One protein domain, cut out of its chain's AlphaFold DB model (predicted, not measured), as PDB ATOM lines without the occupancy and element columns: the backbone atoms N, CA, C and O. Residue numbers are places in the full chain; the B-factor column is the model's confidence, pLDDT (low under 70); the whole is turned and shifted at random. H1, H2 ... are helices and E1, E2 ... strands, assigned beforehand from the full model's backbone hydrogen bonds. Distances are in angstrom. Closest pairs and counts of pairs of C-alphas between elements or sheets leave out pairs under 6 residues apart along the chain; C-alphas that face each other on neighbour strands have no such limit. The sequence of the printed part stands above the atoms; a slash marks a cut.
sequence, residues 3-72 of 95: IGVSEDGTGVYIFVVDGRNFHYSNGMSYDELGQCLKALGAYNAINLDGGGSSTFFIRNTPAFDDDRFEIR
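This is residues 3 to 72 of the 95 residues of the protein "Phosphodiester glycosidase family protein" of Bacteroidales bacterium (UniProt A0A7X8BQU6). One helix, H1, covers one face of a small three-stranded sheet, E2 E1 E3, and a separate two-stranded hairpin, E4 and E5, lies away from this two-layer unit. The 70 printed residues run E1 E2 H1 E3 E4 E5; both sheets are antiparallel, the class is mixed, and under half of the residues are in named elements. The whole is loose, with a radius of gyration of the C-alphas of 14.6 A, and flat, spanning 39 by 36 by 18 A.

Look first at E1, residues 3 to 5, the inner strand between E2, residues 12 to 15, and E3, residues 44 to 47. E1 and E2 form a hairpin, antiparallel at 151 degrees, with N 4 and O 13 2.8 A apart. E1 and E3 are antiparallel at 176 degrees, with N 5 and O 44 2.9 A apart. H1, residues 30 to 40, is on this sheet at a height of 9.4 A, over E1 and E3; its closest C-alphas to E3 are Leu 37 and Ala 45, 7.4 A apart. It runs slantwise to the strands, at 36 degrees to E3 on the local plane. E2, H1 and E3 make a split strand-helix-strand unit, two strands running the same way with E1 between them; its crossover is right-handed. Every O i to N i+4 pair in H1 is within hydrogen-bond range. Farther on, E4, residues 57 to 59, and E5, residues 69 to 71, form a hairpin, antiparallel at 154 degrees, with N 58 and O 70 2.9 A apart. H1 is apart from both.

Find C-alpha 3 at (-49.693, -2.659, -87.765), where E1 begins; it runs 7.2 A, E2 9.9 A. H1 starts at C-alpha 30, (-50.465, -3.413, -74.939), and runs 15.2 A. E3 runs 10.7 A, E4 6.9 A, and E5 6.8 A to C-alpha 71 at (-39.385, -17.459, -90.556).

The C-alphas of Asp 31 and Asp 65, the two farthest apart, are 40.5 A apart. The link from E2 to H1, residues 16 to 29, is long. The printed part has no cut, and no printed residue is under 70 in pLDDT.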
ATOM      1  N   ILE A   3     -49.951  -3.507 -86.606       97.75
ATOM      2  CA  ILE A   3     -49.693  -2.659 -87.765       97.75
ATOM      3  C   ILE A   3     -50.008  -1.203 -87.415       97.75
ATOM      4  O   ILE A   3     -51.000  -0.920 -86.738       97.75
ATOM      5  N   GLY A   4     -49.168  -0.284 -87.874       97.81
ATOM      6  CA  GLY A   4     -49.358   1.152 -87.731       97.81
ATOM      7  C   GLY A   4     -48.921   1.921 -88.967       97.81
ATOM      8  O   GLY A   4     -48.266   1.375 -89.852       97.81
ATOM      9  N   VAL A   5     -49.299   3.194 -89.021       98.44
ATOM     10  CA  VAL A   5     -48.991   4.111 -90.123       98.44
ATOM     11  C   VAL A   5     -48.450   5.432 -89.590       98.44
ATOM     12  O   VAL A   5     -48.830   5.859 -88.495       98.44
ATOM     13  N   SER A   6     -47.562   6.075 -90.347       98.50
ATOM     14  CA  SER A   6     -47.100   7.439 -90.061       98.50
ATOM     15  C   SER A   6     -48.230   8.464 -90.244       98.50
ATOM     16  O   SER A   6     -49.250   8.179 -90.872       98.50
ATOM     17  N   GLU A   7     -48.058   9.667 -89.689       98.44
ATOM     18  CA  GLU A   7     -49.059  10.749 -89.763       98.44
ATOM     19  C   GLU A   7     -49.370  11.170 -91.208       98.44
ATOM     20  O   GLU A   7     -50.521  11.420 -91.553       98.44
ATOM     21  N   ASP A   8     -48.351  11.189 -92.070       98.12
ATOM     22  CA  ASP A   8     -48.462  11.512 -93.496       98.12
ATOM     23  C   ASP A   8     -48.917  10.322 -94.367       98.12
ATOM     24  O   ASP A   8     -49.103  10.473 -95.574       98.12
ATOM     25  N   GLY A   9     -49.085   9.135 -93.773       96.88
ATOM     26  CA  GLY A   9     -49.503   7.912 -94.454       96.88
ATOM     27  C   GLY A   9     -48.463   7.289 -95.392       96.88
ATOM     28  O   GLY A   9     -48.807   6.362 -96.123       96.88
ATOM     29  N   THR A  10     -47.212   7.765 -95.398       96.75
ATOM     30  CA  THR A  10     -46.161   7.250 -96.298       96.75
ATOM     31  C   THR A  10     -45.403   6.048 -95.730       96.75
ATOM     32  O   THR A  10     -44.830   5.261 -96.483       96.75
ATOM     33  N   GLY A  11     -45.417   5.875 -94.407       97.00
ATOM     34  CA  GLY A  11     -44.774   4.781 -93.691       97.00
ATOM     35  C   GLY A  11     -45.787   3.792 -93.126       97.00
ATOM     36  O   GLY A  11     -46.762   4.185 -92.487       97.00
ATOM     37  N   VAL A  12     -45.518   2.497 -93.309       97.25
ATOM     38  CA  VAL A  12     -46.238   1.399 -92.651       97.25
ATOM     39  C   VAL A  12     -45.273   0.667 -91.725       97.25
ATOM     40  O   VAL A  12     -44.201   0.234 -92.142       97.25
ATOM     41  N   TYR A  13     -45.676   0.496 -90.471       97.12
ATOM     42  CA  TYR A  13     -44.922  -0.199 -89.435       97.12
ATOM     43  C   TYR A  13     -45.626  -1.513 -89.119       97.12
ATOM     44  O   TYR A  13     -46.742  -1.503 -88.607       97.12
ATOM     45  N   ILE A  14     -44.988  -2.646 -89.402       96.50
ATOM     46  CA  ILE A  14     -45.456  -3.960 -88.946       96.50
ATOM     47  C   ILE A  14     -44.533  -4.406 -87.823       96.50
ATOM     48  O   ILE A  14     -43.317  -4.460 -88.003       96.50
ATOM     49  N   PHE A  15     -45.109  -4.723 -86.666       96.25
ATOM     50  CA  PHE A  15     -44.337  -5.095 -85.487       96.25
ATOM     51  C   PHE A  15     -44.806  -6.443 -84.942       96.25
ATOM     52  O   PHE A  15     -45.986  -6.644 -84.625       96.25
ATOM     53  N   VAL A  16     -43.864  -7.379 -84.845       97.56
ATOM     54  CA  VAL A  16     -44.066  -8.731 -84.321       97.56
ATOM     55  C   VAL A  16     -43.181  -8.885 -83.095       97.56
ATOM     56  O   VAL A  16     -41.986  -8.619 -83.150       97.56
ATOM     57  N   VAL A  17     -43.797  -9.275 -81.984       97.56
ATOM     58  CA  VAL A  17     -43.131  -9.436 -80.693       97.56
ATOM     59  C   VAL A  17     -43.282 -10.891 -80.287       97.56
ATOM     60  O   VAL A  17     -44.401 -11.355 -80.054       97.56
ATOM     61  N   ASP A  18     -42.161 -11.600 -80.213       97.81
ATOM     62  CA  ASP A  18     -42.129 -12.958 -79.679       97.81
ATOM     63  C   ASP A  18     -42.445 -12.949 -78.188       97.81
ATOM     64  O   ASP A  18     -42.238 -11.952 -77.497       97.81
ATOM     65  N   GLY A  19     -42.937 -14.063 -77.662       96.75
ATOM     66  CA  GLY A  19     -43.335 -14.129 -76.264       96.75
ATOM     67  C   GLY A  19     -43.330 -15.540 -75.709       96.75
ATOM     68  O   GLY A  19     -43.152 -16.514 -76.436       96.75
ATOM     69  N   ARG A  20     -43.580 -15.636 -74.399       95.88
ATOM     70  CA  ARG A  20     -43.654 -16.903 -73.648       95.88
ATOM     71  C   ARG A  20     -42.363 -17.733 -73.677       95.88
ATOM     72  O   ARG A  20     -42.408 -18.933 -73.426       95.88
ATOM     73  N   ASN A  21     -41.216 -17.100 -73.921       94.94
ATOM     74  CA  ASN A  21     -39.907 -17.730 -73.813       94.94
ATOM     75  C   ASN A  21     -39.017 -16.931 -72.851       94.94
ATOM     76  O   ASN A  21     -38.428 -15.924 -73.233       94.94
ATOM     77  N   PHE A  22     -38.897 -17.413 -71.610       93.88
ATOM     78  CA  PHE A  22     -38.217 -16.708 -70.514       93.88
ATOM     79  C   PHE A  22     -36.783 -16.266 -70.836       93.88
ATOM     80  O   PHE A  22     -36.353 -15.199 -70.403       93.88
ATOM     81  N   HIS A  23     -36.047 -17.063 -71.613       94.75
ATOM     82  CA  HIS A  23     -34.642 -16.800 -71.937       94.75
ATOM     83  C   HIS A  23     -34.438 -15.983 -73.219       94.75
ATOM     84  O   HIS A  23     -33.301 -15.654 -73.545       94.75
ATOM     85  N   TYR A  24     -35.511 -15.679 -73.952       94.44
ATOM     86  CA  TYR A  24     -35.438 -15.042 -75.267       94.44
ATOM     87  C   TYR A  24     -36.351 -13.817 -75.367       94.44
ATOM     88  O   TYR A  24     -35.872 -12.711 -75.597       94.44
ATOM     89  N   SER A  25     -37.657 -13.998 -75.157       96.50
ATOM     90  CA  SER A  25     -38.633 -12.911 -75.142       96.50
ATOM     91  C   SER A  25     -39.849 -13.269 -74.289       96.50
ATOM     92  O   SER A  25     -40.530 -14.277 -74.507       96.50
ATOM     93  N   ASN A  26     -40.163 -12.391 -73.337       96.12
ATOM     94  CA  ASN A  26     -41.331 -12.523 -72.466       96.12
ATOM     95  C   ASN A  26     -42.617 -11.960 -73.092       96.12
ATOM     96  O   ASN A  26     -43.704 -12.215 -72.576       96.12
ATOM     97  N   GLY A  27     -42.512 -11.273 -74.232       96.88
ATOM     98  CA  GLY A  27     -43.612 -10.533 -74.844       96.88
ATOM     99  C   GLY A  27     -43.700  -9.097 -74.332       96.88
ATOM    100  O   GLY A  27     -42.819  -8.625 -73.616       96.88
ATOM    101  N   MET A  28     -44.772  -8.409 -74.721       97.69
ATOM    102  CA  MET A  28     -45.089  -7.044 -74.299       97.69
ATOM    103  C   MET A  28     -46.573  -6.945 -73.945       97.69
ATOM    104  O   MET A  28     -47.418  -7.585 -74.577       97.69
ATOM    105  N   SER A  29     -46.887  -6.118 -72.954       96.94
ATOM    106  CA  SER A  29     -48.237  -5.609 -72.720       96.94
ATOM    107  C   SER A  29     -48.663  -4.644 -73.836       96.94
ATOM    108  O   SER A  29     -47.836  -4.142 -74.602       96.94
ATOM    109  N   TYR A  30     -49.963  -4.353 -73.932       95.81
ATOM    110  CA  TYR A  30     -50.465  -3.413 -74.939       95.81
ATOM    111  C   TYR A  30     -49.947  -1.984 -74.737       95.81
ATOM    112  O   TYR A  30     -49.710  -1.289 -75.723       95.81
ATOM    113  N   ASP A  31     -49.714  -1.570 -73.491       97.12
ATOM    114  CA  ASP A  31     -49.182  -0.241 -73.189       97.12
ATOM    115  C   ASP A  31     -47.722  -0.106 -73.643       97.12
ATOM    116  O   ASP A  31     -47.375   0.871 -74.307       97.12
ATOM    117  N   GLU A  32     -46.878  -1.106 -73.360       97.38
ATOM    118  CA  GLU A  32     -45.484  -1.150 -73.835       97.38
ATOM    119  C   GLU A  32     -45.423  -1.147 -75.365       97.38
ATOM    120  O   GLU A  32     -44.685  -0.372 -75.971       97.38
ATOM    121  N   LEU A  33     -46.264  -1.967 -75.997       96.25
ATOM    122  CA  LEU A  33     -46.376  -2.063 -77.447       96.25
ATOM    123  C   LEU A  33     -46.791  -0.728 -78.083       96.25
ATOM    124  O   LEU A  33     -46.195  -0.301 -79.072       96.25
ATOM    125  N   GLY A  34     -47.776  -0.044 -77.495       96.50
ATOM    126  CA  GLY A  34     -48.218   1.278 -77.935       96.50
ATOM    127  C   GLY A  34     -47.127   2.341 -77.785       96.50
ATOM    128  O   GLY A  34     -46.920   3.147 -78.694       96.50
ATOM    129  N   GLN A  35     -46.382   2.317 -76.677       97.50
ATOM    130  CA  GLN A  35     -45.239   3.209 -76.468       97.50
ATOM    131  C   GLN A  35     -44.124   2.957 -77.491       97.50
ATOM    132  O   GLN A  35     -43.606   3.918 -78.061       97.50
ATOM    133  N   CYS A  36     -43.794   1.695 -77.779       96.94
ATOM    134  CA  CYS A  36     -42.812   1.334 -78.803       96.94
ATOM    135  C   CYS A  36     -43.232   1.813 -80.196       96.94
ATOM    136  O   CYS A  36     -42.441   2.455 -80.881       96.94
ATOM    137  N   LEU A  37     -44.477   1.558 -80.610       97.31
ATOM    138  CA  LEU A  37     -44.981   1.992 -81.917       97.31
ATOM    139  C   LEU A  37     -44.959   3.516 -82.060       97.31
ATOM    140  O   LEU A  37     -44.494   4.030 -83.076       97.31
ATOM    141  N   LYS A  38     -45.375   4.241 -81.014       97.06
ATOM    142  CA  LYS A  38     -45.284   5.703 -80.975       97.06
ATOM    143  C   LYS A  38     -43.835   6.183 -81.091       97.06
ATOM    144  O   LYS A  38     -43.563   7.119 -81.836       97.06
ATOM    145  N   ALA A  39     -42.903   5.541 -80.386       97.25
ATOM    146  CA  ALA A  39     -41.480   5.875 -80.451       97.25
ATOM    147  C   ALA A  39     -40.857   5.590 -81.831       97.25
ATOM    148  O   ALA A  39     -39.942   6.299 -82.240       97.25
ATOM    149  N   LEU A  40     -41.367   4.593 -82.562       95.38
ATOM    150  CA  LEU A  40     -40.950   4.265 -83.930       95.38
ATOM    151  C   LEU A  40     -41.536   5.207 -84.998       95.38
ATOM    152  O   LEU A  40     -41.103   5.155 -86.149       95.38
ATOM    153  N   GLY A  41     -42.481   6.079 -84.632       96.81
ATOM    154  CA  GLY A  41     -43.100   7.055 -85.536       96.81
ATOM    155  C   GLY A  41     -44.484   6.664 -86.059       96.81
ATOM    156  O   GLY A  41     -45.030   7.369 -86.907       96.81
ATOM    157  N   ALA A  42     -45.085   5.582 -85.552       98.25
ATOM    158  CA  ALA A  42     -46.477   5.279 -85.859       98.25
ATOM    159  C   ALA A  42     -47.393   6.319 -85.193       98.25
ATOM    160  O   ALA A  42     -47.352   6.517 -83.977       98.25
ATOM    161  N   TYR A  43     -48.234   6.967 -85.997       98.38
ATOM    162  CA  TYR A  43     -49.222   7.939 -85.535       98.38
ATOM    163  C   TYR A  43     -50.531   7.252 -85.139       98.38
ATOM    164  O   TYR A  43     -51.063   7.491 -84.058       98.38
ATOM    165  N   ASN A  44     -51.006   6.336 -85.989       97.94
ATOM    166  CA  ASN A  44     -52.124   5.441 -85.698       97.94
ATOM    167  C   ASN A  44     -51.647   3.991 -85.774       97.94
ATOM    168  O   ASN A  44     -50.897   3.636 -86.684       97.94
ATOM    169  N   ALA A  45     -52.108   3.140 -84.859       97.69
ATOM    170  CA  ALA A  45     -51.806   1.715 -84.885       97.69
ATOM    171  C   ALA A  45     -52.933   0.875 -84.283       97.69
ATOM    172  O   ALA A  45     -53.683   1.338 -83.423       97.69
ATOM    173  N   ILE A  46     -53.023  -0.377 -84.724       97.56
ATOM    174  CA  ILE A  46     -53.954  -1.375 -84.198       97.56
ATOM    175  C   ILE A  46     -53.215  -2.665 -83.847       97.56
ATOM    176  O   ILE A  46     -52.229  -3.048 -84.486       97.56
ATOM    177  N   ASN A  47     -53.729  -3.366 -82.838       97.62
ATOM    178  CA  ASN A  47     -53.276  -4.708 -82.516       97.62
ATOM    179  C   ASN A  47     -54.019  -5.751 -83.364       97.62
ATOM    180  O   ASN A  47     -55.235  -5.681 -83.526       97.62
ATOM    181  N   LEU A  48     -53.269  -6.723 -83.877       97.44
ATOM    182  CA  LEU A  48     -53.762  -7.890 -84.606       97.44
ATOM    183  C   LEU A  48     -53.647  -9.142 -83.724       97.44
ATOM    184  O   LEU A  48     -53.243  -9.062 -82.560       97.44
ATOM    185  N   ASP A  49     -53.983 -10.311 -84.273       97.31
ATOM    186  CA  ASP A  49     -53.843 -11.563 -83.530       97.31
ATOM    187  C   ASP A  49     -52.391 -11.785 -83.051       97.31
ATOM    188  O   ASP A  49     -51.402 -11.416 -83.699       97.31
ATOM    189  N   GLY A  50     -52.266 -12.312 -81.837       96.81
ATOM    190  CA  GLY A  50     -51.037 -12.368 -81.056       96.81
ATOM    191  C   GLY A  50     -50.665 -13.783 -80.625       96.81
ATOM    192  O   GLY A  50     -51.198 -14.781 -81.106       96.81
ATOM    193  N   GLY A  51     -49.748 -13.880 -79.661       95.88
ATOM    194  CA  GLY A  51     -49.380 -15.160 -79.060       95.88
ATOM    195  C   GLY A  51     -48.849 -16.158 -80.092       95.88
ATOM    196  O   GLY A  51     -47.969 -15.830 -80.877       95.88
ATOM    197  N   GLY A  52     -49.374 -17.386 -80.094       96.75
ATOM    198  CA  GLY A  52     -48.915 -18.445 -81.004       96.75
ATOM    199  C   GLY A  52     -49.208 -18.171 -82.478       96.75
ATOM    200  O   GLY A  52     -48.565 -18.763 -83.332       96.75
ATOM    201  N   SER A  53     -50.135 -17.255 -82.772       97.50
ATOM    202  CA  SER A  53     -50.466 -16.840 -84.137       97.50
ATOM    203  C   SER A  53     -49.474 -15.817 -84.710       97.50
ATOM    204  O   SER A  53     -49.521 -15.520 -85.900       97.50
ATOM    205  N   SER A  54     -48.612 -15.216 -83.878       97.88
ATOM    206  CA  SER A  54     -47.613 -14.254 -84.347       97.88
ATOM    207  C   SER A  54     -46.501 -14.968 -85.118       97.88
ATOM    208  O   SER A  54     -45.628 -15.596 -84.522       97.88
ATOM    209  N   THR A  55     -46.535 -14.817 -86.441       97.44
ATOM    210  CA  THR A  55     -45.533 -15.338 -87.373       97.44
ATOM    211  C   THR A  55     -45.099 -14.226 -88.324       97.44
ATOM    212  O   THR A  55     -45.933 -13.531 -88.904       97.44
ATOM    213  N   PHE A  56     -43.789 -14.058 -88.484       97.38
ATOM    214  CA  PHE A  56     -43.157 -13.164 -89.442       97.38
ATOM    215  C   PHE A  56     -42.190 -13.971 -90.293       97.38
ATOM    216  O   PHE A  56     -41.288 -14.622 -89.768       97.38
ATOM    217  N   PHE A  57     -42.354 -13.899 -91.604       96.06
ATOM    218  CA  PHE A  57     -41.454 -14.534 -92.546       96.06
ATOM    219  C   PHE A  57     -41.108 -13.570 -93.671       96.06
ATOM    220  O   PHE A  57     -41.851 -12.635 -93.976       96.06
ATOM    221  N   ILE A  58     -39.965 -13.814 -94.295       95.94
ATOM    222  CA  ILE A  58     -39.514 -13.079 -95.470       95.94
ATOM    223  C   ILE A  58     -39.390 -14.030 -96.646       95.94
ATOM    224  O   ILE A  58     -39.130 -15.222 -96.486       95.94
ATOM    225  N   ARG A  59     -39.539 -13.486 -97.851       94.94
ATOM    226  CA  ARG A  59     -39.117 -14.178 -99.063       94.94
ATOM    227  C   ARG A  59     -37.594 -14.089 -99.157       94.94
ATOM    228  O   ARG A  59     -37.073 -13.000 -99.388       94.94
ATOM    229  N   ASN A  60     -36.910 -15.216 -98.995       91.38
ATOM    230  CA  ASN A  60     -35.450 -15.285 -99.037       91.38
ATOM    231  C   ASN A  60     -34.917 -15.272-100.482       91.38
ATOM    232  O   ASN A  60     -33.889 -14.664-100.766       91.38
ATOM    233  N   THR A  61     -35.642 -15.888-101.427       89.69
ATOM    234  CA  THR A  61     -35.235 -15.951-102.841       89.69
ATOM    235  C   THR A  61     -36.360 -15.538-103.804       89.69
ATOM    236  O   THR A  61     -37.551 -15.737-103.525       89.69
ATOM    237  N   PRO A  62     -36.027 -14.950-104.971       86.88
ATOM    238  CA  PRO A  62     -37.025 -14.607-105.983       86.88
ATOM    239  C   PRO A  62     -37.566 -15.837-106.727       86.88
ATOM    240  O   PRO A  62     -38.685 -15.771-107.236       86.88
ATOM    241  N   ALA A  63     -36.818 -16.947-106.753       88.44
ATOM    242  CA  ALA A  63     -37.223 -18.209-107.371       88.44
ATOM    243  C   ALA A  63     -38.507 -18.775-106.740       88.44
ATOM    244  O   ALA A  63     -38.875 -18.419-105.616       88.44
ATOM    245  N   PHE A  64     -39.218 -19.620-107.489       87.38
ATOM    246  CA  PHE A  64     -40.478 -20.232-107.066       87.38
ATOM    247  C   PHE A  64     -40.240 -21.688-106.645       87.38
ATOM    248  O   PHE A  64     -40.748 -22.611-107.272       87.38
ATOM    249  N   ASP A  65     -39.446 -21.858-105.590       91.06
ATOM    250  CA  ASP A  65     -39.075 -23.160-105.027       91.06
ATOM    251  C   ASP A  65     -39.717 -23.338-103.637       91.06
ATOM    252  O   ASP A  65     -40.106 -22.347-103.004       91.06
ATOM    253  N   ASP A  66     -39.821 -24.581-103.156       87.50
ATOM    254  CA  ASP A  66     -40.574 -24.935-101.937       87.50
ATOM    255  C   ASP A  66     -40.082 -24.200-100.668       87.50
ATOM    256  O   ASP A  66     -40.895 -23.788 -99.843       87.50
ATOM    257  N   ASP A  67     -38.779 -23.921-100.552       87.19
ATOM    258  CA  ASP A  67     -38.156 -23.306 -99.363       87.19
ATOM    259  C   ASP A  67     -37.874 -21.798 -99.518       87.19
ATOM    260  O   ASP A  67     -36.954 -21.231 -98.923       87.19
ATOM    261  N   ARG A  68     -38.650 -21.100-100.354       92.94
ATOM    262  CA  ARG A  68     -38.413 -19.673-100.643       92.94
ATOM    263  C   ARG A  68     -38.761 -18.712 -99.498       92.94
ATOM    264  O   ARG A  68     -38.468 -17.516 -99.616       92.94
ATOM    265  N   PHE A  69     -39.413 -19.186 -98.438       94.19
ATOM    266  CA  PHE A  69     -39.808 -18.383 -97.281       94.19
ATOM    267  C   PHE A  69     -39.051 -18.804 -96.028       94.19
ATOM    268  O   PHE A  69     -38.909 -19.987 -95.740       94.19
ATOM    269  N   GLU A  70     -38.595 -17.815 -95.266       94.44
ATOM    270  CA  GLU A  70     -37.856 -18.025 -94.026       94.44
ATOM    271  C   GLU A  70     -38.556 -17.305 -92.874       94.44
ATOM    272  O   GLU A  70     -38.790 -16.096 -92.949       94.44
ATOM    273  N   ILE A  71     -38.857 -18.034 -91.798       95.69
ATOM    274  CA  ILE A  71     -39.385 -17.459 -90.556       95.69
ATOM    275  C   ILE A  71     -38.288 -16.642 -89.875       95.69
ATOM    276  O   ILE A  71     -37.152 -17.088 -89.728       95.69
ATOM    277  N   ARG A  72     -38.635 -15.437 -89.430       96.31
ATOM    278  CA  ARG A  72     -37.707 -14.470 -88.829       96.31
ATOM    279  C   ARG A  72     -38.001 -14.164 -87.363       96.31
ATOM    280  O   ARG A  72     -37.289 -13.360 -86.767       96.31
TER     281      ARG A  72